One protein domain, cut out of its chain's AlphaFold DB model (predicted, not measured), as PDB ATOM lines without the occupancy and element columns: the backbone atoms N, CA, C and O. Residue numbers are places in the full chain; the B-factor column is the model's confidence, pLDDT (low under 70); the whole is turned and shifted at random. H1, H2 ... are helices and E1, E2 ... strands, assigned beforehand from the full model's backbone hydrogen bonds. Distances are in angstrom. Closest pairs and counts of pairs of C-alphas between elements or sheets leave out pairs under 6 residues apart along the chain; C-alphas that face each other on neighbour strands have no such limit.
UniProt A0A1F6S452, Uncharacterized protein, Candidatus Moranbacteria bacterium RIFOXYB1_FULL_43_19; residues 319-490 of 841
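This is residues 319 to 490 of the 841 residues of an uncharacterized protein of Candidatus Moranbacteria bacterium RIFOXYB1_FULL_43_19 (UniProt A0A1F6S452). A twisted sheet of five strands has one face covered by helices H1, H4 and H5, and the long last helix H6 packs on H4 and H5 on their side away from the sheet. The small hairpin of E2 and E3 lies at one end of the long axis, and H2 with H3 lies at the other end. The printed part has 172 residues, with six named helices and seven named strands in the order H1 H2 H3 E1 E2 E3 H4 E4 E5 E6 E7 H5 H6, and its class is mixed, helices and strands. The large sheet runs E4 E1 E5 E7 E6 and is mixed, with E7 and E6 antiparallel and the other neighbours parallel. The whole is compact, with a radius of gyration of the C-alphas of 16.9 A, yet elongated in outline, spanning 59 by 35 by 30 A.

Find C-alpha 319 at (86.372, -27.792, 47.068); from there H1 runs through residues 319 to 329, 15.0 A long. H2 is the short turn at residues 335 to 338, and H3 covers 345 to 359, 21.0 A. Next come the strands E1, residues 363 to 366, E2, 369 to 372, and E3, 379 to 381. H4 begins at C-alpha 387, at (103.206, -40.597, 35.595), and runs to 398, 16.3 A. Read on to E4 at 407 to 409, E5 at 418 to 421, E6 at 427 to 432, 13.0 A, and E7 at 437 to 442, 16.2 A. H5 takes residues 452 to 462, 15.4 A, and H6 takes 471 to 489, 27.2 A, ending at C-alpha 489, (108.480, -30.679, 37.451).

Start in the large sheet, whose edge strands are E4 and E6. Beside E4, E1 is parallel, with N 407 and O 363 2.9 A apart. E1 and E5 are parallel, with N 364 and O 419 at 3.0 A, and E5 and E7 are parallel, with N 420 and O 438 at 2.8 A. The hairpin E6 and E7 is antiparallel; look at N 430 and O 439, 2.9 A apart. H1, H4 and H5 are on the same face, making two layers, a sheet with helices on one face. H1 has a height over the sheet of 9.0 A, H4 of 9.9 A and H5 of 10.2 A. H4 runs along the strands, at 3 degrees to E1 on the local plane. H4, H5 and H6 form a bundle, helices side by side. The hub is H5, which touches three helices. It touches H4 at Ala 453 and Cys 392, their closest C-alphas, 4.7 A apart, at a shallow tilt of 24 degrees, the same way. H5 and H6 are a helical hairpin at a shallow tilt of 28 degrees, opposite ways, with the C-alphas of Lys 454 and Val 481 closest, at 6.0 A. H1 and H5 touch only at their ends, the closest C-alphas being those of Glu 319 and Gly 459, 5.9 A apart. H3 is not on the sheet and touches H1, with the C-alphas of Met 356 and Gly 326 closest, at 5.5 A. H2 is close to H3 but not clearly touching, with the C-alphas of Met 338 and Arg 351 closest, at 7.3 A. E1 runs on into E2 across two residues, at 63 degrees, and the hairpin E2 and E3 has N 370 and O 380 within hydrogen-bond range, at 2.7 A. In H1, H3, H4, H5 and H6 every O i to N i+4 pair is within hydrogen-bond range; H2 is too short for such a pair.

The two C-alphas farthest apart are those of Ser 342 and Pro 374, 60.5 A. The printed part has no cut, and no link is long. The mean pLDDT of the printed part is 82.0; look for values under 70 at 29 residues, among them 326 to 343 and 443 to 448.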
ATOM      1  N   GLU A 319      87.492 -27.032  46.511       71.31
ATOM      2  CA  GLU A 319      86.372 -27.792  47.068       71.31
ATOM      3  C   GLU A 319      85.039 -27.273  46.539       71.31
ATOM      4  O   GLU A 319      84.132 -28.055  46.260       71.31
ATOM      5  N   ARG A 320      84.922 -25.949  46.390       75.38
ATOM      6  CA  ARG A 320      83.730 -25.310  45.848       75.38
ATOM      7  C   ARG A 320      83.562 -25.644  44.371       75.38
ATOM      8  O   ARG A 320      82.464 -26.019  43.985       75.38
ATOM      9  N   LEU A 321      84.624 -25.559  43.571       77.44
ATOM     10  CA  LEU A 321      84.561 -25.860  42.136       77.44
ATOM     11  C   LEU A 321      84.280 -27.345  41.875       77.44
ATOM     12  O   LEU A 321      83.459 -27.677  41.025       77.44
ATOM     13  N   ILE A 322      84.892 -28.239  42.657       73.44
ATOM     14  CA  ILE A 322      84.614 -29.679  42.624       73.44
ATOM     15  C   ILE A 322      83.156 -29.964  43.021       73.44
ATOM     16  O   ILE A 322      82.493 -30.771  42.369       73.44
ATOM     17  N   ALA A 323      82.631 -29.295  44.055       71.12
ATOM     18  CA  ALA A 323      81.229 -29.428  44.457       71.12
ATOM     19  C   ALA A 323      80.272 -28.921  43.378       71.12
ATOM     20  O   ALA A 323      79.314 -29.608  43.042       71.12
ATOM     21  N   GLU A 324      80.529 -27.725  42.849       71.62
ATOM     22  CA  GLU A 324      79.748 -27.112  41.779       71.62
ATOM     23  C   GLU A 324      79.737 -28.038  40.559       71.62
ATOM     24  O   GLU A 324      78.659 -28.410  40.101       71.62
ATOM     25  N   HIS A 325      80.897 -28.533  40.113       76.25
ATOM     26  CA  HIS A 325      80.968 -29.540  39.056       76.25
ATOM     27  C   HIS A 325      80.142 -30.783  39.377       76.25
ATOM     28  O   HIS A 325      79.335 -31.200  38.553       76.25
ATOM     29  N   GLY A 326      80.312 -31.369  40.566       69.00
ATOM     30  CA  GLY A 326      79.564 -32.551  40.992       69.00
ATOM     31  C   GLY A 326      78.048 -32.334  40.989       69.00
ATOM     32  O   GLY A 326      77.300 -33.244  40.645       69.00
ATOM     33  N   LEU A 327      77.587 -31.125  41.318       68.50
ATOM     34  CA  LEU A 327      76.176 -30.740  41.263       68.50
ATOM     35  C   LEU A 327      75.669 -30.589  39.820       68.50
ATOM     36  O   LEU A 327      74.525 -30.939  39.547       68.50
ATOM     37  N   TYR A 328      76.498 -30.085  38.902       69.50
ATOM     38  CA  TYR A 328      76.138 -29.903  37.492       69.50
ATOM     39  C   TYR A 328      76.261 -31.183  36.651       69.50
ATOM     40  O   TYR A 328      75.508 -31.361  35.692       69.50
ATOM     41  N   SER A 329      77.211 -32.061  36.980       63.53
ATOM     42  CA  SER A 329      77.507 -33.293  36.239       63.53
ATOM     43  C   SER A 329      76.628 -34.463  36.659       63.53
ATOM     44  O   SER A 329      76.333 -35.332  35.833       63.53
ATOM     45  N   ALA A 330      76.163 -34.478  37.913       56.75
ATOM     46  CA  ALA A 330      75.202 -35.459  38.374       56.75
ATOM     47  C   ALA A 330      73.896 -35.266  37.590       56.75
ATOM     48  O   ALA A 330      73.092 -34.376  37.863       56.75
ATOM     49  N   LYS A 331      73.697 -36.090  36.554       52.47
ATOM     50  CA  LYS A 331      72.447 -36.209  35.789       52.47
ATOM     51  C   LYS A 331      71.347 -36.780  36.698       52.47
ATOM     52  O   LYS A 331      70.926 -37.919  36.512       52.47
ATOM     53  N   THR A 332      70.934 -36.043  37.726       45.16
ATOM     54  CA  THR A 332      70.102 -36.556  38.820       45.16
ATOM     55  C   THR A 332      68.875 -35.707  39.138       45.16
ATOM     56  O   THR A 332      68.829 -34.539  38.755       45.16
ATOM     57  N   PRO A 333      67.871 -36.313  39.812       43.03
ATOM     58  CA  PRO A 333      66.614 -35.675  40.193       43.03
ATOM     59  C   PRO A 333      66.811 -34.428  41.058       43.03
ATOM     60  O   PRO A 333      67.905 -34.175  41.558       43.03
ATOM     61  N   ASN A 334      65.726 -33.666  41.232       46.53
ATOM     62  CA  ASN A 334      65.704 -32.358  41.886       46.53
ATOM     63  C   ASN A 334      66.527 -32.317  43.196       46.53
ATOM     64  O   ASN A 334      66.507 -33.254  43.995       46.53
ATOM     65  N   LEU A 335      67.216 -31.195  43.427       41.94
ATOM     66  CA  LEU A 335      68.106 -30.931  44.566       41.94
ATOM     67  C   LEU A 335      67.434 -31.235  45.923       41.94
ATOM     68  O   LEU A 335      68.092 -31.660  46.872       41.94
ATOM     69  N   ASP A 336      66.111 -31.079  45.990       45.31
ATOM     70  CA  ASP A 336      65.274 -31.351  47.160       45.31
ATOM     71  C   ASP A 336      65.098 -32.848  47.476       45.31
ATOM     72  O   ASP A 336      64.911 -33.206  48.638       45.31
ATOM     73  N   GLU A 337      65.233 -33.751  46.499       48.97
ATOM     74  CA  GLU A 337      65.320 -35.199  46.758       48.97
ATOM     75  C   GLU A 337      66.697 -35.577  47.317       48.97
ATOM     76  O   GLU A 337      66.799 -36.410  48.221       48.97
ATOM     77  N   MET A 338      67.763 -34.921  46.843       46.25
ATOM     78  CA  MET A 338      69.126 -35.138  47.345       46.25
ATOM     79  C   MET A 338      69.287 -34.606  48.780       46.25
ATOM     80  O   MET A 338      69.917 -35.250  49.627       46.25
ATOM     81  N   LEU A 339      68.664 -33.462  49.079       47.88
ATOM     82  CA  LEU A 339      68.736 -32.760  50.365       47.88
ATOM     83  C   LEU A 339      67.545 -33.030  51.306       47.88
ATOM     84  O   LEU A 339      67.501 -32.464  52.398       47.88
ATOM     85  N   GLY A 340      66.593 -33.883  50.909       42.03
ATOM     86  CA  GLY A 340      65.276 -34.043  51.540       42.03
ATOM     87  C   GLY A 340      65.259 -34.075  53.076       42.03
ATOM     88  O   GLY A 340      66.005 -34.830  53.698       42.03
ATOM     89  N   LYS A 341      64.365 -33.240  53.641       50.81
ATOM     90  CA  LYS A 341      64.059 -32.957  55.064       50.81
ATOM     91  C   LYS A 341      65.269 -32.961  56.008       50.81
ATOM     92  O   LYS A 341      65.462 -33.889  56.781       50.81
ATOM     93  N   SER A 342      65.990 -31.834  55.971       52.09
ATOM     94  CA  SER A 342      67.024 -31.381  56.923       52.09
ATOM     95  C   SER A 342      67.917 -32.490  57.488       52.09
ATOM     96  O   SER A 342      67.830 -32.817  58.673       52.09
ATOM     97  N   PRO A 343      68.831 -33.018  56.659       57.38
ATOM     98  CA  PRO A 343      70.039 -33.615  57.181       57.38
ATOM     99  C   PRO A 343      70.850 -32.557  57.938       57.38
ATOM    100  O   PRO A 343      70.903 -31.380  57.561       57.38
ATOM    101  N   SER A 344      71.516 -32.980  59.004       71.50
ATOM    102  CA  SER A 344      72.637 -32.229  59.566       71.50
ATOM    103  C   SER A 344      73.650 -31.884  58.459       71.50
ATOM    104  O   SER A 344      73.731 -32.554  57.426       71.50
ATOM    105  N   LYS A 345      74.464 -30.839  58.659       69.75
ATOM    106  CA  LYS A 345      75.510 -30.440  57.694       69.75
ATOM    107  C   LYS A 345      76.413 -31.619  57.283       69.75
ATOM    108  O   LYS A 345      76.869 -31.672  56.146       69.75
ATOM    109  N   GLU A 346      76.646 -32.556  58.200       76.31
ATOM    110  CA  GLU A 346      77.444 -33.766  57.989       76.31
ATOM    111  C   GLU A 346      76.750 -34.769  57.062       76.31
ATOM    112  O   GLU A 346      77.360 -35.248  56.109       76.31
ATOM    113  N   GLU A 347      75.461 -35.034  57.273       73.25
ATOM    114  CA  GLU A 347      74.671 -35.930  56.419       73.25
ATOM    115  C   GLU A 347      74.500 -35.371  54.999       73.25
ATOM    116  O   GLU A 347      74.580 -36.119  54.027       73.25
ATOM    117  N   ALA A 348      74.315 -34.053  54.857       69.19
ATOM    118  CA  ALA A 348      74.244 -33.400  53.550       69.19
ATOM    119  C   ALA A 348      75.566 -33.541  52.777       69.19
ATOM    120  O   ALA A 348      75.570 -33.881  51.594       69.19
ATOM    121  N   LEU A 349      76.696 -33.329  53.462       75.88
ATOM    122  CA  LEU A 349      78.027 -33.490  52.882       75.88
ATOM    123  C   LEU A 349      78.304 -34.951  52.505       75.88
ATOM    124  O   LEU A 349      78.844 -35.218  51.434       75.88
ATOM    125  N   GLN A 350      77.909 -35.903  53.349       82.94
ATOM    126  CA  GLN A 350      78.078 -37.326  53.074       82.94
ATOM    127  C   GLN A 350      77.280 -37.765  51.837       82.94
ATOM    128  O   GLN A 350      77.834 -38.424  50.957       82.94
ATOM    129  N   ARG A 351      76.022 -37.326  51.708       77.69
ATOM    130  CA  ARG A 351      75.210 -37.572  50.505       77.69
ATOM    131  C   ARG A 351      75.826 -36.952  49.258       77.69
ATOM    132  O   ARG A 351      75.824 -37.579  48.204       77.69
ATOM    133  N   LEU A 352      76.373 -35.741  49.362       79.31
ATOM    134  CA  LEU A 352      77.064 -35.097  48.246       79.31
ATOM    135  C   LEU A 352      78.268 -35.932  47.783       79.31
ATOM    136  O   LEU A 352      78.369 -36.225  46.595       79.31
ATOM    137  N   LYS A 353      79.115 -36.402  48.710       85.62
ATOM    138  CA  LYS A 353      80.247 -37.298  48.402       85.62
ATOM    139  C   LYS A 353      79.793 -38.591  47.715       85.62
ATOM    140  O   LYS A 353      80.412 -39.028  46.748       85.62
ATOM    141  N   GLU A 354      78.728 -39.219  48.210       84.50
ATOM    142  CA  GLU A 354      78.168 -40.451  47.633       84.50
ATOM    143  C   GLU A 354      77.617 -40.230  46.222       84.50
ATOM    144  O   GLU A 354      77.895 -41.018  45.318       84.50
ATOM    145  N   ASN A 355      76.894 -39.132  46.015       80.69
ATOM    146  CA  ASN A 355      76.351 -38.775  44.712       80.69
ATOM    147  C   ASN A 355      77.459 -38.451  43.711       80.69
ATOM    148  O   ASN A 355      77.405 -38.929  42.583       80.69
ATOM    149  N   MET A 356      78.502 -37.732  44.130       83.94
ATOM    150  CA  MET A 356      79.676 -37.513  43.289       83.94
ATOM    151  C   MET A 356      80.289 -38.839  42.839       83.94
ATOM    152  O   MET A 356      80.432 -39.053  41.643       83.94
ATOM    153  N   ARG A 357      80.570 -39.776  43.753       87.81
ATOM    154  CA  ARG A 357      81.135 -41.093  43.389       87.81
ATOM    155  C   ARG A 357      80.245 -41.897  42.440       87.81
ATOM    156  O   ARG A 357      80.755 -42.660  41.627       87.81
ATOM    157  N   LYS A 358      78.923 -41.767  42.584       82.62
ATOM    158  CA  LYS A 358      77.936 -42.540  41.824       82.62
ATOM    159  C   LYS A 358      77.662 -41.971  40.434       82.62
ATOM    160  O   LYS A 358      77.444 -42.749  39.510       82.62
ATOM    161  N   PHE A 359      77.590 -40.648  40.309       80.00
ATOM    162  CA  PHE A 359      77.110 -39.984  39.096       80.00
ATOM    163  C   PHE A 359      78.208 -39.275  38.308       80.00
ATOM    164  O   PHE A 359      78.013 -39.033  37.119       80.00
ATOM    165  N   LEU A 360      79.355 -38.979  38.927       84.88
ATOM    166  CA  LEU A 360      80.541 -38.540  38.204       84.88
ATOM    167  C   LEU A 360      81.307 -39.775  37.725       84.88
ATOM    168  O   LEU A 360      82.117 -40.343  38.456       84.88
ATOM    169  N   ASP A 361      80.994 -40.208  36.506       86.38
ATOM    170  CA  ASP A 361      81.584 -41.382  35.858       86.38
ATOM    171  C   ASP A 361      82.230 -41.073  34.495       86.38
ATOM    172  O   ASP A 361      82.701 -41.985  33.820       86.38
ATOM    173  N   ASP A 362      82.273 -39.799  34.096       90.81
ATOM    174  CA  ASP A 362      82.890 -39.323  32.856       90.81
ATOM    175  C   ASP A 362      84.195 -38.595  33.188       90.81
ATOM    176  O   ASP A 362      84.192 -37.499  33.755       90.81
ATOM    177  N   PHE A 363      85.314 -39.240  32.866       94.88
ATOM    178  CA  PHE A 363      86.661 -38.761  33.151       94.88
ATOM    179  C   PHE A 363      87.495 -38.784  31.879       94.88
ATOM    180  O   PHE A 363      87.362 -39.704  31.068       94.88
ATOM    181  N   THR A 364      88.390 -37.813  31.728       95.06
ATOM    182  CA  THR A 364      89.266 -37.721  30.555       95.06
ATOM    183  C   THR A 364      90.693 -37.382  30.989       95.06
ATOM    184  O   THR A 364      90.894 -36.511  31.829       95.06
ATOM    185  N   THR A 365      91.692 -38.050  30.417       95.00
ATOM    186  CA  THR A 365      93.119 -37.711  30.588       95.00
ATOM    187  C   THR A 365      93.886 -37.878  29.275       95.00
ATOM    188  O   THR A 365      93.362 -38.477  28.329       95.00
ATOM    189  N   HIS A 366      95.110 -37.357  29.166       91.75
ATOM    190  CA  HIS A 366      95.889 -37.559  27.952       91.75
ATOM    191  C   HIS A 366      96.381 -39.011  27.896       91.75
ATOM    192  O   HIS A 366      96.730 -39.624  28.907       91.75
ATOM    193  N   GLY A 367      96.406 -39.582  26.698       90.62
ATOM    194  CA  GLY A 367      96.982 -40.891  26.444       90.62
ATOM    195  C   GLY A 367      98.367 -40.796  25.815       90.62
ATOM    196  O   GLY A 367      98.695 -39.878  25.060       90.62
ATOM    197  N   MET A 368      99.189 -41.803  26.089       86.00
ATOM    198  CA  MET A 368     100.501 -41.951  25.475       86.00
ATOM    199  C   MET A 368     100.364 -42.325  23.995       86.00
ATOM    200  O   MET A 368      99.602 -43.222  23.638       86.00
ATOM    201  N   LEU A 369     101.159 -41.701  23.123       82.00
ATOM    202  CA  LEU A 369     101.192 -42.065  21.703       82.00
ATOM    203  C   LEU A 369     101.846 -43.439  21.503       82.00
ATOM    204  O   LEU A 369     103.026 -43.640  21.806       82.00
ATOM    205  N   GLY A 370     101.077 -44.366  20.947       77.06
ATOM    206  CA  GLY A 370     101.498 -45.691  20.529       77.06
ATOM    207  C   GLY A 370     102.235 -45.701  19.186       77.06
ATOM    208  O   GLY A 370     102.511 -44.648  18.592       77.06
ATOM    209  N   PRO A 371     102.602 -46.901  18.699       69.94
ATOM    210  CA  PRO A 371     103.128 -47.049  17.352       69.94
ATOM    211  C   PRO A 371     102.097 -46.572  16.310       69.94
ATOM    212  O   PRO A 371     100.892 -46.616  16.570       69.94
ATOM    213  N   PRO A 372     102.559 -46.096  15.141       71.12
ATOM    214  CA  PRO A 372     101.667 -45.813  14.028       71.12
ATOM    215  C   PRO A 372     100.946 -47.090  13.600       71.12
ATOM    216  O   PRO A 372     101.550 -48.164  13.524       71.12
ATOM    217  N   ASP A 373      99.658 -46.948  13.330       74.00
ATOM    218  CA  ASP A 373      98.822 -47.977  12.752       74.00
ATOM    219  C   ASP A 373      99.391 -48.392  11.381       74.00
ATOM    220  O   ASP A 373      99.721 -47.521  10.570       74.00
ATOM    221  N   PRO A 374      99.558 -49.697  11.103       62.25
ATOM    222  CA  PRO A 374     100.137 -50.151   9.841       62.25
ATOM    223  C   PRO A 374      99.308 -49.797   8.598       62.25
ATOM    224  O   PRO A 374      99.878 -49.732   7.510       62.25
ATOM    225  N   GLU A 375      97.993 -49.617   8.737       71.19
ATOM    226  CA  GLU A 375      97.075 -49.335   7.630       71.19
ATOM    227  C   GLU A 375      96.879 -47.833   7.424       71.19
ATOM    228  O   GLU A 375      96.928 -47.362   6.286       71.19
ATOM    229  N   THR A 376      96.682 -47.071   8.505       72.62
ATOM    230  CA  THR A 376      96.392 -45.627   8.410       72.62
ATOM    231  C   THR A 376      97.634 -44.748   8.546       72.62
ATOM    232  O   THR A 376      97.627 -43.597   8.113       72.62
ATOM    233  N   GLY A 377      98.715 -45.262   9.142       70.81
ATOM    234  CA  GLY A 377      99.911 -44.490   9.486       70.81
ATOM    235  C   GLY A 377      99.727 -43.545  10.681       70.81
ATOM    236  O   GLY A 377     100.698 -42.920  11.116       70.81
ATOM    237  N   GLU A 378      98.517 -43.444  11.240       77.75
ATOM    238  CA  GLU A 378      98.217 -42.597  12.394       77.75
ATOM    239  C   GLU A 378      98.656 -43.265  13.696       77.75
ATOM    240  O   GLU A 378      98.550 -44.476  13.866       77.75
ATOM    241  N   ARG A 379      99.164 -42.487  14.654       75.81
ATOM    242  CA  ARG A 379      99.563 -43.037  15.957       75.81
ATOM    243  C   ARG A 379      98.340 -43.305  16.819       75.81
ATOM    244  O   ARG A 379      97.584 -42.385  17.111       75.81
ATOM    245  N   GLN A 380      98.206 -44.544  17.279       83.38
ATOM    246  CA  GLN A 380      97.141 -44.936  18.197       83.38
ATOM    247  C   GLN A 380      97.354 -44.282  19.572       83.38
ATOM    248  O   GLN A 380      98.485 -44.224  20.058       83.38
ATOM    249  N   ILE A 381      96.287 -43.807  20.214       87.25
ATOM    250  CA  ILE A 381      96.335 -43.349  21.608       87.25
ATOM    251  C   ILE A 381      96.240 -44.579  22.510       87.25
ATOM    252  O   ILE A 381      95.271 -45.333  22.450       87.25
ATOM    253  N   LEU A 382      97.271 -44.818  23.319       86.44
ATOM    254  CA  LEU A 382      97.279 -45.933  24.260       86.44
ATOM    255  C   LEU A 382      96.360 -45.612  25.450       86.44
ATOM    256  O   LEU A 382      96.343 -44.465  25.900       86.44
ATOM    257  N   PRO A 383      95.663 -46.613  26.024       88.44
ATOM    258  CA  PRO A 383      94.782 -46.432  27.177       88.44
ATOM    259  C   PRO A 383      95.580 -46.327  28.492       88.44
ATOM    260  O   PRO A 383      95.363 -47.079  29.441       88.44
ATOM    261  N   ARG A 384      96.586 -45.452  28.505       87.81
ATOM    262  CA  ARG A 384      97.437 -45.128  29.649       87.81
ATOM    263  C   ARG A 384      98.030 -43.736  29.461       87.81
ATOM    264  O   ARG A 384      98.377 -43.369  28.337       87.81
ATOM    265  N   SER A 385      98.201 -43.022  30.564       91.31
ATOM    266  CA  SER A 385      98.833 -41.704  30.599       91.31
ATOM    267  C   SER A 385     100.315 -41.815  30.995       91.31
ATOM    268  O   SER A 385     100.865 -42.926  31.065       91.31
ATOM    269  N   ASP A 386     100.985 -40.684  31.186       90.88
ATOM    270  CA  ASP A 386     102.283 -40.631  31.852       90.88
ATOM    271  C   ASP A 386     102.143 -40.726  33.388       90.88
ATOM    272  O   ASP A 386     101.107 -41.155  33.891       90.88
ATOM    273  N   LEU A 387     103.209 -40.419  34.140       93.00
ATOM    274  CA  LEU A 387     103.206 -40.597  35.595       93.00
ATOM    275  C   LEU A 387     102.187 -39.689  36.302       93.00
ATOM    276  O   LEU A 387     101.606 -40.130  37.294       93.00
ATOM    277  N   ASP A 388     101.990 -38.453  35.837       93.62
ATOM    278  CA  ASP A 388     101.108 -37.498  36.512       93.62
ATOM    279  C   ASP A 388      99.640 -37.869  36.267       93.62
ATOM    280  O   ASP A 388      98.884 -38.088  37.220       93.62
ATOM    281  N   GLY A 389      99.255 -38.112  35.013       93.81
ATOM    282  CA  GLY A 389      97.919 -38.593  34.669       93.81
ATOM    283  C   GLY A 389      97.598 -39.971  35.261       93.81
ATOM    284  O   GLY A 389      96.484 -40.202  35.736       93.81
ATOM    285  N   GLN A 390      98.566 -40.893  35.335       93.38
ATOM    286  CA  GLN A 390      98.382 -42.178  36.027       93.38
ATOM    287  C   GLN A 390      98.168 -42.006  37.536       93.38
ATOM    288  O   GLN A 390      97.287 -42.646  38.122       93.38
ATOM    289  N   ALA A 391      98.913 -41.102  38.175       95.88
ATOM    290  CA  ALA A 391      98.711 -40.775  39.580       95.88
ATOM    291  C   ALA A 391      97.319 -40.169  39.828       95.88
ATOM    292  O   ALA A 391      96.660 -40.550  40.797       95.88
ATOM    293  N   CYS A 392      96.819 -39.315  38.928       96.25
ATOM    294  CA  CYS A 392      95.446 -38.801  38.968       96.25
ATOM    295  C   CYS A 392      94.407 -39.936  38.952       96.25
ATOM    296  O   CYS A 392      93.511 -39.986  39.799       96.25
ATOM    297  N   VAL A 393      94.561 -40.893  38.032       95.81
ATOM    298  CA  VAL A 393      93.694 -42.078  37.925       95.81
ATOM    299  C   VAL A 393      93.723 -42.902  39.216       95.81
ATOM    300  O   VAL A 393      92.670 -43.294  39.722       95.81
ATOM    301  N   LEU A 394      94.906 -43.150  39.785       95.75
ATOM    302  CA  LEU A 394      95.050 -43.873  41.050       95.75
ATOM    303  C   LEU A 394      94.331 -43.156  42.203       95.75
ATOM    304  O   LEU A 394      93.618 -43.795  42.979       95.75
ATOM    305  N   LEU A 395      94.484 -41.835  42.306       96.88
ATOM    306  CA  LEU A 395      93.850 -41.015  43.339       96.88
ATOM    307  C   LEU A 395      92.320 -41.055  43.247       96.88
ATOM    308  O   LEU A 395      91.649 -41.248  44.263       96.88
ATOM    309  N   LEU A 396      91.766 -40.954  42.036       95.94
ATOM    310  CA  LEU A 396      90.325 -41.071  41.801       95.94
ATOM    311  C   LEU A 396      89.799 -42.471  42.167       95.94
ATOM    312  O   LEU A 396      88.764 -42.583  42.828       95.94
ATOM    313  N   LYS A 397      90.542 -43.543  41.845       95.25
ATOM    314  CA  LYS A 397      90.204 -44.908  42.297       95.25
ATOM    315  C   LYS A 397      90.182 -45.007  43.824       95.25
ATOM    316  O   LYS A 397      89.236 -45.552  44.385       95.25
ATOM    317  N   LYS A 398      91.191 -44.460  44.514       95.44
ATOM    318  CA  LYS A 398      91.264 -44.450  45.990       95.44
ATOM    319  C   LYS A 398      90.134 -43.630  46.626       95.44
ATOM    320  O   LYS A 398      89.640 -43.986  47.697       95.44
ATOM    321  N   ALA A 399      89.671 -42.584  45.946       95.00
ATOM    322  CA  ALA A 399      88.488 -41.821  46.334       95.00
ATOM    323  C   ALA A 399      87.154 -42.548  46.071       95.00
ATOM    324  O   ALA A 399      86.112 -42.074  46.528       95.00
ATOM    325  N   GLY A 400      87.174 -43.707  45.406       94.44
ATOM    326  CA  GLY A 400      86.003 -44.552  45.169       94.44
ATOM    327  C   GLY A 400      85.176 -44.167  43.942       94.44
ATOM    328  O   GLY A 400      83.997 -44.510  43.893       94.44
ATOM    329  N   PHE A 401      85.755 -43.445  42.979       94.19
ATOM    330  CA  PHE A 401      85.098 -43.162  41.700       94.19
ATOM    331  C   PHE A 401      85.125 -44.380  40.772       94.19
ATOM    332  O   PHE A 401      86.094 -45.143  40.760       94.19
ATOM    333  N   ASN A 402      84.073 -44.537  39.962       92.25
ATOM    334  CA  ASN A 402      84.074 -45.501  38.866       92.25
ATOM    335  C   ASN A 402      84.775 -44.900  37.637       92.25
ATOM    336  O   ASN A 402      84.325 -43.887  37.107       92.25
ATOM    337  N   LEU A 403      85.845 -45.548  37.171       94.06
ATOM    338  CA  LEU A 403      86.645 -45.114  36.022       94.06
ATOM    339  C   LEU A 403      86.489 -46.022  34.788       94.06
ATOM    340  O   LEU A 403      87.297 -45.932  33.868       94.06
ATOM    341  N   ASP A 404      85.465 -46.880  34.732       92.06
ATOM    342  CA  ASP A 404      85.217 -47.788  33.595       92.06
ATOM    343  C   ASP A 404      85.047 -47.048  32.255       92.06
ATOM    344  O   ASP A 404      85.297 -47.612  31.190       92.06
ATOM    345  N   LYS A 405      84.618 -45.780  32.302       91.44
ATOM    346  CA  LYS A 405      84.421 -44.908  31.133       91.44
ATOM    347  C   LYS A 405      85.538 -43.873  30.951       91.44
ATOM    348  O   LYS A 405      85.354 -42.940  30.174       91.44
ATOM    349  N   LEU A 406      86.667 -44.010  31.653       95.00
ATOM    350  CA  LEU A 406      87.816 -43.113  31.503       95.00
ATOM    351  C   LEU A 406      88.284 -43.086  30.042       95.00
ATOM    352  O   LEU A 406      88.642 -44.119  29.469       95.00
ATOM    353  N   LYS A 407      88.312 -41.890  29.455       95.31
ATOM    354  CA  LYS A 407      88.774 -41.652  28.089       95.31
ATOM    355  C   LYS A 407      90.232 -41.206  28.102       95.31
ATOM    356  O   LYS A 407      90.615 -40.328  28.872       95.31
ATOM    357  N   TYR A 408      91.021 -41.790  27.207       94.25
ATOM    358  CA  TYR A 408      92.375 -41.338  26.907       94.25
ATOM    359  C   TYR A 408      92.355 -40.609  25.569       94.25
ATOM    360  O   TYR A 408      91.986 -41.202  24.554       94.25
ATOM    361  N   VAL A 409      92.730 -39.334  25.577       92.31
ATOM    362  CA  VAL A 409      92.667 -38.443  24.407       92.31
ATOM    363  C   VAL A 409      94.051 -37.929  24.029       92.31
ATOM    364  O   VAL A 409      95.035 -38.169  24.734       92.31
ATOM    365  N   LYS A 410      94.178 -37.232  22.900       87.19
ATOM    366  CA  LYS A 410      95.448 -36.591  22.555       87.19
ATOM    367  C   LYS A 410      95.710 -35.415  23.506       87.19
ATOM    368  O   LYS A 410      94.795 -34.693  23.882       87.19
ATOM    369  N   GLN A 411      96.971 -35.182  23.872       83.31
ATOM    370  CA  GLN A 411      97.331 -34.003  24.668       83.31
ATOM    371  C   GLN A 411      96.883 -32.707  23.964       83.31
ATOM    372  O   GLN A 411      97.119 -32.534  22.763       83.31
ATOM    373  N   GLY A 412      96.249 -31.806  24.715       79.94
ATOM    374  CA  GLY A 412      95.660 -30.562  24.222       79.94
ATOM    375  C   GLY A 412      94.283 -30.701  23.561       79.94
ATOM    376  O   GLY A 412      93.784 -29.708  23.040       79.94
ATOM    377  N   GLU A 413      93.688 -31.896  23.537       85.31
ATOM    378  CA  GLU A 413      92.311 -32.104  23.079       85.31
ATOM    379  C   GLU A 413      91.316 -31.582  24.126       85.31
ATOM    380  O   GLU A 413      91.462 -31.851  25.319       85.31
ATOM    381  N   GLU A 414      90.326 -30.797  23.698       84.25
ATOM    382  CA  GLU A 414      89.323 -30.243  24.612       84.25
ATOM    383  C   GLU A 414      88.317 -31.334  25.018       84.25
ATOM    384  O   GLU A 414      87.765 -32.007  24.142       84.25
ATOM    385  N   PRO A 415      88.050 -31.526  26.318       87.06
ATOM    386  CA  PRO A 415      87.067 -32.497  26.783       87.06
ATOM    387  C   PRO A 415      85.634 -32.038  26.467       87.06
ATOM    388  O   PRO A 415      85.287 -30.876  26.656       87.06
ATOM    389  N   GLU A 416      84.770 -32.964  26.041       82.69
ATOM    390  CA  GLU A 416      83.358 -32.659  25.737       82.69
ATOM    391  C   GLU A 416      82.471 -32.555  26.994       82.69
ATOM    392  O   GLU A 416      81.446 -31.869  26.993       82.69
ATOM    393  N   SER A 417      82.826 -33.281  28.056       85.00
ATOM    394  CA  SER A 417      82.112 -33.321  29.336       85.00
ATOM    395  C   SER A 417      82.957 -33.991  30.425       85.00
ATOM    396  O   SER A 417      83.979 -34.619  30.140       85.00
ATOM    397  N   GLY A 418      82.509 -33.870  31.677       88.69
ATOM    398  CA  GLY A 418      83.063 -34.615  32.805       88.69
ATOM    399  C   GLY A 418      84.276 -33.948  33.449       88.69
ATOM    400  O   GLY A 418      84.470 -32.737  33.332       88.69
ATOM    401  N   TRP A 419      85.079 -34.740  34.157       92.25
ATOM    402  CA  TRP A 419      86.294 -34.265  34.817       92.25
ATOM    403  C   TRP A 419      87.528 -34.634  33.988       92.25
ATOM    404  O   TRP A 419      87.916 -35.801  33.894       92.25
ATOM    405  N   ALA A 420      88.143 -33.628  33.377       93.44
ATOM    406  CA  ALA A 420      89.378 -33.740  32.622       93.44
ATOM    407  C   ALA A 420      90.595 -33.349  33.467       93.44
ATOM    408  O   ALA A 420      90.555 -32.368  34.210       93.44
ATOM    409  N   PHE A 421      91.691 -34.085  33.336       93.81
ATOM    410  CA  PHE A 421      92.926 -33.796  34.058       93.81
ATOM    411  C   PHE A 421      94.162 -34.188  33.263       93.81
ATOM    412  O   PHE A 421      94.128 -35.181  32.533       93.81
ATOM    413  N   ASP A 422      95.239 -33.418  33.426       91.00
ATOM    414  CA  ASP A 422      96.509 -33.626  32.721       91.00
ATOM    415  C   ASP A 422      96.306 -33.739  31.190       91.00
ATOM    416  O   ASP A 422      96.577 -34.764  30.566       91.00
ATOM    417  N   ILE A 423      95.686 -32.722  30.577       86.56
ATOM    418  CA  ILE A 423      95.381 -32.689  29.129       86.56
ATOM    419  C   ILE A 423      95.552 -31.294  28.547       86.56
ATOM    420  O   ILE A 423      96.131 -31.144  27.467       86.56
ATOM    421  N   THR A 424      94.919 -30.302  29.175       80.19
ATOM    422  CA  THR A 424      94.634 -29.009  28.545       80.19
ATOM    423  C   THR A 424      95.777 -28.016  28.776       80.19
ATOM    424  O   THR A 424      96.849 -28.369  29.256       80.19
ATOM    425  N   LYS A 425      95.592 -26.756  28.372       76.44
ATOM    426  CA  LYS A 425      96.538 -25.652  28.646       76.44
ATOM    427  C   LYS A 425      96.056 -24.728  29.760       76.44
ATOM    428  O   LYS A 425      96.495 -23.583  29.869       76.44
ATOM    429  N   GLU A 426      95.068 -25.185  30.509       79.62
ATOM    430  CA  GLU A 426      94.500 -24.428  31.611       79.62
ATOM    431  C   GLU A 426      95.164 -24.860  32.901       79.62
ATOM    432  O   GLU A 426      95.499 -26.026  33.061       79.62
ATOM    433  N   HIS A 427      95.387 -23.917  33.806       80.81
ATOM    434  CA  HIS A 427      96.039 -24.203  35.074       80.81
ATOM    435  C   HIS A 427      95.045 -24.133  36.225       80.81
ATOM    436  O   HIS A 427      94.185 -23.251  36.270       80.81
ATOM    437  N   GLY A 428      95.210 -25.039  37.184       82.06
ATOM    438  CA  GLY A 428      94.374 -25.155  38.365       82.06
ATOM    439  C   GLY A 428      93.044 -25.834  38.059       82.06
ATOM    440  O   GLY A 428      92.974 -26.753  37.243       82.06
ATOM    441  N   TYR A 429      91.993 -25.391  38.751       84.44
ATOM    442  CA  TYR A 429      90.633 -25.903  38.594       84.44
ATOM    443  C   TYR A 429      89.819 -24.936  37.742       84.44
ATOM    444  O   TYR A 429      89.590 -23.796  38.151       84.44
ATOM    445  N   VAL A 430      89.356 -25.391  36.580       85.56
ATOM    446  CA  VAL A 430      88.560 -24.569  35.660       85.56
ATOM    447  C   VAL A 430      87.228 -25.248  35.377       85.56
ATOM    448  O   VAL A 430      87.186 -26.413  34.992       85.56
ATOM    449  N   LEU A 431      86.129 -24.518  35.575       83.19
ATOM    450  CA  LEU A 431      84.795 -24.942  35.156       83.19
ATOM    451  C   LEU A 431      84.463 -24.321  33.803       83.19
ATOM    452  O   LEU A 431      84.508 -23.099  33.664       83.19
ATOM    453  N   LYS A 432      84.062 -25.154  32.843       83.38
ATOM    454  CA  LYS A 432      83.556 -24.728  31.531       83.38
ATOM    455  C   LYS A 432      82.117 -25.172  31.309       83.38
ATOM    456  O   LYS A 432      81.584 -26.016  32.038       83.38
ATOM    457  N   ASP A 433      81.483 -24.580  30.299       77.75
ATOM    458  CA  ASP A 433      80.161 -24.970  29.796       77.75
ATOM    459  C   ASP A 433      79.072 -25.002  30.880       77.75
ATOM    460  O   ASP A 433      78.226 -25.900  30.932       77.75
ATOM    461  N   GLY A 434      79.110 -24.027  31.793       68.19
ATOM    462  CA  GLY A 434      78.188 -23.961  32.929       68.19
ATOM    463  C   GLY A 434      78.388 -25.092  33.943       68.19
ATOM    464  O   GLY A 434      77.416 -25.550  34.537       68.19
ATOM    465  N   GLY A 435      79.628 -25.564  34.104       72.06
ATOM    466  CA  GLY A 435      80.018 -26.599  35.061       72.06
ATOM    467  C   GLY A 435      79.945 -28.032  34.531       72.06
ATOM    468  O   GLY A 435      80.207 -28.964  35.289       72.06
ATOM    469  N   ARG A 436      79.626 -28.232  33.243       77.81
ATOM    470  CA  ARG A 436      79.614 -29.568  32.612       77.81
ATOM    471  C   ARG A 436      80.998 -30.191  32.496       77.81
ATOM    472  O   ARG A 436      81.101 -31.416  32.480       77.81
ATOM    473  N   VAL A 437      82.025 -29.354  32.399       84.12
ATOM    474  CA  VAL A 437      83.426 -29.753  32.294       84.12
ATOM    475  C   VAL A 437      84.176 -29.157  33.480       84.12
ATOM    476  O   VAL A 437      84.114 -27.946  33.698       84.12
ATOM    477  N   LEU A 438      84.881 -30.000  34.229       88.25
ATOM    478  CA  LEU A 438      85.885 -29.588  35.207       88.25
ATOM    479  C   LEU A 438      87.254 -29.983  34.677       88.25
ATOM    480  O   LEU A 438      87.504 -31.153  34.417       88.25
ATOM    481  N   ILE A 439      88.145 -29.014  34.547       88.19
ATOM    482  CA  ILE A 439      89.537 -29.223  34.175       88.19
ATOM    483  C   ILE A 439      90.390 -29.092  35.434       88.19
ATOM    484  O   ILE A 439      90.204 -28.166  36.223       88.19
ATOM    485  N   THR A 440      91.309 -30.030  35.642       88.00
ATOM    486  CA  THR A 440      92.332 -29.977  36.694       88.00
ATOM    487  C   THR A 440      93.688 -30.256  36.089       88.00
ATOM    488  O   THR A 440      93.999 -31.394  35.751       88.00
ATOM    489  N   ASN A 441      94.472 -29.209  35.892       84.00
ATOM    490  CA  ASN A 441      95.659 -29.307  35.064       84.00
ATOM    491  C   ASN A 441      96.741 -28.336  35.546       84.00
ATOM    492  O   ASN A 441      96.455 -27.340  36.209       84.00
ATOM    493  N   ASP A 442      97.993 -28.647  35.255       78.25
ATOM    494  CA  ASP A 442      99.162 -27.921  35.745       78.25
ATOM    495  C   ASP A 442      99.895 -27.132  34.653       78.25
ATOM    496  O   ASP A 442     100.945 -26.563  34.925       78.25
ATOM    497  N   SER A 443      99.356 -27.064  33.434       67.81
ATOM    498  CA  SER A 443     100.086 -26.554  32.271       67.81
ATOM    499  C   SER A 443      99.688 -25.114  31.902       67.81
ATOM    500  O   SER A 443      98.618 -24.917  31.340       67.81
ATOM    501  N   ASN A 444     100.542 -24.115  32.183       63.38
ATOM    502  CA  ASN A 444     100.644 -22.749  31.599       63.38
ATOM    503  C   ASN A 444     101.769 -21.889  32.267       63.38
ATOM    504  O   ASN A 444     102.548 -22.380  33.082       63.38
ATOM    505  N   LYS A 445     101.848 -20.580  31.962       52.53
ATOM    506  CA  LYS A 445     102.798 -19.612  32.573       52.53
ATOM    507  C   LYS A 445     102.560 -19.313  34.056       52.53
ATOM    508  O   LYS A 445     103.473 -18.882  34.762       52.53
ATOM    509  N   GLU A 446     101.328 -19.463  34.523       53.19
ATOM    510  CA  GLU A 446     100.941 -19.203  35.913       53.19
ATOM    511  C   GLU A 446     101.218 -20.401  36.816       53.19
ATOM    512  O   GLU A 446     101.287 -20.238  38.035       53.19
ATOM    513  N   SER A 447     101.478 -21.562  36.215       59.22
ATOM    514  CA  SER A 447     101.775 -22.795  36.922       59.22
ATOM    515  C   SER A 447     102.865 -22.619  37.961       59.22
ATOM    516  O   SER A 447     103.963 -22.107  37.696       59.22
ATOM    517  N   GLY A 448     102.517 -23.016  39.183       62.19
ATOM    518  CA  GLY A 448     103.462 -23.213  40.266       62.19
ATOM    519  C   GLY A 448     104.341 -24.443  40.026       62.19
ATOM    520  O   GLY A 448     104.588 -24.853  38.899       62.19
ATOM    521  N   LYS A 449     104.822 -25.035  41.119       73.44
ATOM    522  CA  LYS A 449     105.598 -26.287  41.112       73.44
ATOM    523  C   LYS A 449     104.717 -27.506  41.405       73.44
ATOM    524  O   LYS A 449     105.177 -28.460  42.027       73.44
ATOM    525  N   ASP A 450     103.439 -27.407  41.069       85.62
ATOM    526  CA  ASP A 450     102.426 -28.401  41.408       85.62
ATOM    527  C   ASP A 450     102.073 -29.184  40.153       85.62
ATOM    528  O   ASP A 450     102.103 -28.610  39.073       85.62
ATOM    529  N   SER A 451     101.764 -30.471  40.307       90.38
ATOM    530  CA  SER A 451     101.327 -31.329  39.204       90.38
ATOM    531  C   SER A 451      99.814 -31.551  39.245       90.38
ATOM    532  O   SER A 451      99.173 -31.302  40.277       90.38
ATOM    533  N   SER A 452      99.219 -32.055  38.167       92.81
ATOM    534  CA  SER A 452      97.782 -32.364  38.115       92.81
ATOM    535  C   SER A 452      97.389 -33.370  39.201       92.81
ATOM    536  O   SER A 452      96.348 -33.211  39.848       92.81
ATOM    537  N   ALA A 453      98.257 -34.344  39.505       95.00
ATOM    538  CA  ALA A 453      98.037 -35.287  40.600       95.00
ATOM    539  C   ALA A 453      97.991 -34.599  41.967       95.00
ATOM    540  O   ALA A 453      97.204 -34.998  42.828       95.00
ATOM    541  N   LYS A 454      98.793 -33.550  42.180       94.12
ATOM    542  CA  LYS A 454      98.752 -32.779  43.426       94.12
ATOM    543  C   LYS A 454      97.444 -32.015  43.567       94.12
ATOM    544  O   LYS A 454      96.827 -32.098  44.629       94.12
ATOM    545  N   PHE A 455      96.979 -31.360  42.505       91.25
ATOM    546  CA  PHE A 455      95.663 -30.728  42.511       91.25
ATOM    547  C   PHE A 455      94.557 -31.755  42.792       91.25
ATOM    548  O   PHE A 455      93.734 -31.564  43.689       91.25
ATOM    549  N   ILE A 456      94.538 -32.895  42.105       93.56
ATOM    550  CA  ILE A 456      93.525 -33.921  42.381       93.56
ATOM    551  C   ILE A 456      93.611 -34.408  43.833       93.56
ATOM    552  O   ILE A 456      92.587 -34.464  44.515       93.56
ATOM    553  N   PHE A 457      94.804 -34.694  44.352       95.62
ATOM    554  CA  PHE A 457      94.980 -35.139  45.733       95.62
ATOM    555  C   PHE A 457      94.455 -34.122  46.753       95.62
ATOM    556  O   PHE A 457      93.675 -34.491  47.632       95.62
ATOM    557  N   GLU A 458      94.848 -32.852  46.637       91.75
ATOM    558  CA  GLU A 458      94.427 -31.796  47.562       91.75
ATOM    559  C   GLU A 458      92.917 -31.548  47.482       91.75
ATOM    560  O   GLU A 458      92.253 -31.490  48.518       91.75
ATOM    561  N   GLY A 459      92.353 -31.515  46.271       89.44
ATOM    562  CA  GLY A 459      90.915 -31.360  46.060       89.44
ATOM    563  C   GLY A 459      90.107 -32.501  46.683       89.44
ATOM    564  O   GLY A 459      89.165 -32.263  47.442       89.44
ATOM    565  N   LEU A 460      90.508 -33.752  46.439       92.69
ATOM    566  CA  LEU A 460      89.856 -34.932  47.014       92.69
ATOM    567  C   LEU A 460      90.002 -34.990  48.542       92.69
ATOM    568  O   LEU A 460      89.047 -35.340  49.242       92.69
ATOM    569  N   LYS A 461      91.181 -34.644  49.071       93.12
ATOM    570  CA  LYS A 461      91.461 -34.617  50.510       93.12
ATOM    571  C   LYS A 461      90.634 -33.550  51.219       93.12
ATOM    572  O   LYS A 461      89.981 -33.862  52.211       93.12
ATOM    573  N   ASN A 462      90.613 -32.322  50.710       87.38
ATOM    574  CA  ASN A 462      89.892 -31.218  51.341       87.38
ATOM    575  C   ASN A 462      88.374 -31.388  51.250       87.38
ATOM    576  O   ASN A 462      87.654 -31.010  52.175       87.38
ATOM    577  N   PHE A 463      87.880 -32.023  50.181       83.06
ATOM    578  CA  PHE A 463      86.475 -32.410  50.088       83.06
ATOM    579  C   PHE A 463      86.114 -33.586  51.004       83.06
ATOM    580  O   PHE A 463      84.938 -33.906  51.156       83.06
ATOM    581  N   GLY A 464      87.100 -34.258  51.604       89.12
ATOM    582  CA  GLY A 464      86.904 -35.455  52.416       89.12
ATOM    583  C   GLY A 464      86.475 -36.684  51.605       89.12
ATOM    584  O   GLY A 464      85.845 -37.601  52.138       89.12
ATOM    585  N   LEU A 465      86.778 -36.719  50.302       91.50
ATOM    586  CA  LEU A 465      86.564 -37.890  49.434       91.50
ATOM    587  C   LEU A 465      87.590 -38.995  49.673       91.50
ATOM    588  O   LEU A 465      87.414 -40.094  49.152       91.50
ATOM    589  N   LEU A 466      88.624 -38.699  50.460       94.56
ATOM    590  CA  LEU A 466      89.638 -39.630  50.944       94.56
ATOM    591  C   LEU A 466      89.497 -39.901  52.457       94.56
ATOM    592  O   LEU A 466      90.385 -40.494  53.055       94.56
ATOM    593  N   ASP A 467      88.403 -39.500  53.111       91.06
ATOM    594  CA  ASP A 467      88.240 -39.727  54.562       91.06
ATOM    595  C   ASP A 467      88.113 -41.219  54.921       91.06
ATOM    596  O   ASP A 467      88.378 -41.618  56.053       91.06
ATOM    597  N   GLN A 468      87.705 -42.052  53.958       87.38
ATOM    598  CA  GLN A 468      87.549 -43.495  54.141       87.38
ATOM    599  C   GLN A 468      88.873 -44.265  54.180       87.38
ATOM    600  O   GLN A 468      88.874 -45.419  54.607       87.38
ATOM    601  N   ILE A 469      89.982 -43.675  53.718       91.62
ATOM    602  CA  ILE A 469      91.279 -44.360  53.717       91.62
ATOM    603  C   ILE A 469      91.989 -44.199  55.065       91.62
ATOM    604  O   ILE A 469      91.822 -43.215  55.788       91.62
ATOM    605  N   GLY A 470      92.792 -45.196  55.438       92.31
ATOM    606  CA  GLY A 470      93.482 -45.203  56.727       92.31
ATOM    607  C   GLY A 470      94.535 -44.093  56.845       92.31
ATOM    608  O   GLY A 470      95.121 -43.652  55.860       92.31
ATOM    609  N   LYS A 471      94.867 -43.679  58.078       93.31
ATOM    610  CA  LYS A 471      95.906 -42.653  58.332       93.31
ATOM    611  C   LYS A 471      97.276 -43.002  57.739       93.31
ATOM    612  O   LYS A 471      98.033 -42.102  57.388       93.31
ATOM    613  N   GLU A 472      97.634 -44.283  57.712       93.38
ATOM    614  CA  GLU A 472      98.907 -44.739  57.141       93.38
ATOM    615  C   GLU A 472      98.895 -44.655  55.614       93.38
ATOM    616  O   GLU A 472      99.839 -44.134  55.027       93.38
ATOM    617  N   GLU A 473      97.795 -45.066  54.986       94.38
ATOM    618  CA  GLU A 473      97.585 -44.962  53.541       94.38
ATOM    619  C   GLU A 473      97.566 -43.500  53.075       94.38
ATOM    620  O   GLU A 473      98.241 -43.155  52.110       94.38
ATOM    621  N   MET A 474      96.906 -42.605  53.819       95.50
ATOM    622  CA  MET A 474      96.929 -41.165  53.541       95.50
ATOM    623  C   MET A 474      98.362 -40.611  53.526       95.50
ATOM    624  O   MET A 474      98.738 -39.888  52.611       95.50
ATOM    625  N   LYS A 475      99.202 -40.995  54.498       94.69
ATOM    626  CA  LYS A 475     100.620 -40.592  54.526       94.69
ATOM    627  C   LYS A 475     101.427 -41.169  53.364       94.69
ATOM    628  O   LYS A 475     102.401 -40.554  52.938       94.69
ATOM    629  N   ALA A 476     101.083 -42.369  52.903       94.75
ATOM    630  CA  ALA A 476     101.728 -42.976  51.746       94.75
ATOM    631  C   ALA A 476     101.358 -42.221  50.463       94.75
ATOM    632  O   ALA A 476     102.254 -41.890  49.691       94.75
ATOM    633  N   LEU A 477     100.080 -41.861  50.296       96.19
ATOM    634  CA  LEU A 477      99.614 -41.019  49.193       96.19
ATOM    635  C   LEU A 477     100.285 -39.644  49.194       96.19
ATOM    636  O   LEU A 477     100.738 -39.210  48.144       96.19
ATOM    637  N   GLU A 478     100.430 -38.990  50.353       95.75
ATOM    638  CA  GLU A 478     101.135 -37.700  50.456       95.75
ATOM    639  C   GLU A 478     102.570 -37.787  49.911       95.75
ATOM    640  O   GLU A 478     102.988 -36.948  49.116       95.75
ATOM    641  N   LYS A 479     103.314 -38.834  50.289       94.62
ATOM    642  CA  LYS A 479     104.686 -39.059  49.801       94.62
ATOM    643  C   LYS A 479     104.740 -39.451  48.326       94.62
ATOM    644  O   LYS A 479     105.667 -39.056  47.626       94.62
ATOM    645  N   PHE A 480     103.777 -40.250  47.872       95.81
ATOM    646  CA  PHE A 480     103.654 -40.639  46.472       95.81
ATOM    647  C   PHE A 480     103.408 -39.409  45.592       95.81
ATOM    648  O   PHE A 480     104.131 -39.209  44.621       95.81
ATOM    649  N   VAL A 481     102.467 -38.546  45.978       96.00
ATOM    650  CA  VAL A 481     102.167 -37.292  45.276       96.00
ATOM    651  C   VAL A 481     103.375 -36.355  45.292       96.00
ATOM    652  O   VAL A 481     103.727 -35.824  44.248       96.00
ATOM    653  N   GLU A 482     104.086 -36.219  46.420       94.31
ATOM    654  CA  GLU A 482     105.332 -35.435  46.474       94.31
ATOM    655  C   GLU A 482     106.379 -35.945  45.467       94.31
ATOM    656  O   GLU A 482     107.019 -35.154  44.769       94.31
ATOM    657  N   PHE A 483     106.543 -37.267  45.363       94.81
ATOM    658  CA  PHE A 483     107.432 -37.878  44.377       94.81
ATOM    659  C   PHE A 483     106.975 -37.609  42.939       94.81
ATOM    660  O   PHE A 483     107.805 -37.221  42.118       94.81
ATOM    661  N   VAL A 484     105.684 -37.782  42.638       94.88
ATOM    662  CA  VAL A 484     105.113 -37.532  41.304       94.88
ATOM    663  C   VAL A 484     105.325 -36.079  40.898       94.88
ATOM    664  O   VAL A 484     105.909 -35.824  39.850       94.88
ATOM    665  N   THR A 485     104.965 -35.132  41.763       92.69
ATOM    666  CA  THR A 485     105.111 -33.699  41.497       92.69
ATOM    667  C   THR A 485     106.567 -33.295  41.267       92.69
ATOM    668  O   THR A 485     106.843 -32.503  40.365       92.69
ATOM    669  N   LYS A 486     107.522 -33.857  42.024       91.38
ATOM    670  CA  LYS A 486     108.957 -33.641  41.766       91.38
ATOM    671  C   LYS A 486     109.408 -34.233  40.434       91.38
ATOM    672  O   LYS A 486     110.206 -33.607  39.738       91.38
ATOM    673  N   GLU A 487     108.950 -35.440  40.101       91.81
ATOM    674  CA  GLU A 487     109.308 -36.124  38.854       91.81
ATOM    675  C   GLU A 487     108.771 -35.430  37.610       91.81
ATOM    676  O   GLU A 487     109.448 -35.437  36.578       91.81
ATOM    677  N   ASP A 488     107.578 -34.865  37.719       89.81
ATOM    678  CA  ASP A 488     106.929 -34.114  36.661       89.81
ATOM    679  C   ASP A 488     107.633 -32.763  36.432       89.81
ATOM    680  O   ASP A 488     108.169 -32.492  35.353       89.81
ATOM    681  N   ASN A 489     107.833 -31.994  37.508       85.94
ATOM    682  CA  ASN A 489     108.480 -30.679  37.451       85.94
ATOM    683  C   ASN A 489     110.007 -30.716  37.300       85.94
ATOM    684  O   ASN A 489     110.644 -29.671  37.128       85.94
ATOM    685  N   LYS A 490     110.622 -31.898  37.422       88.00
ATOM    686  CA  LYS A 490     112.085 -32.073  37.460       88.00
ATOM    687  C   LYS A 490     112.766 -31.200  38.516       88.00
ATOM    688  O   LYS A 490     113.901 -30.752  38.339       88.00
TER     689      LYS A 490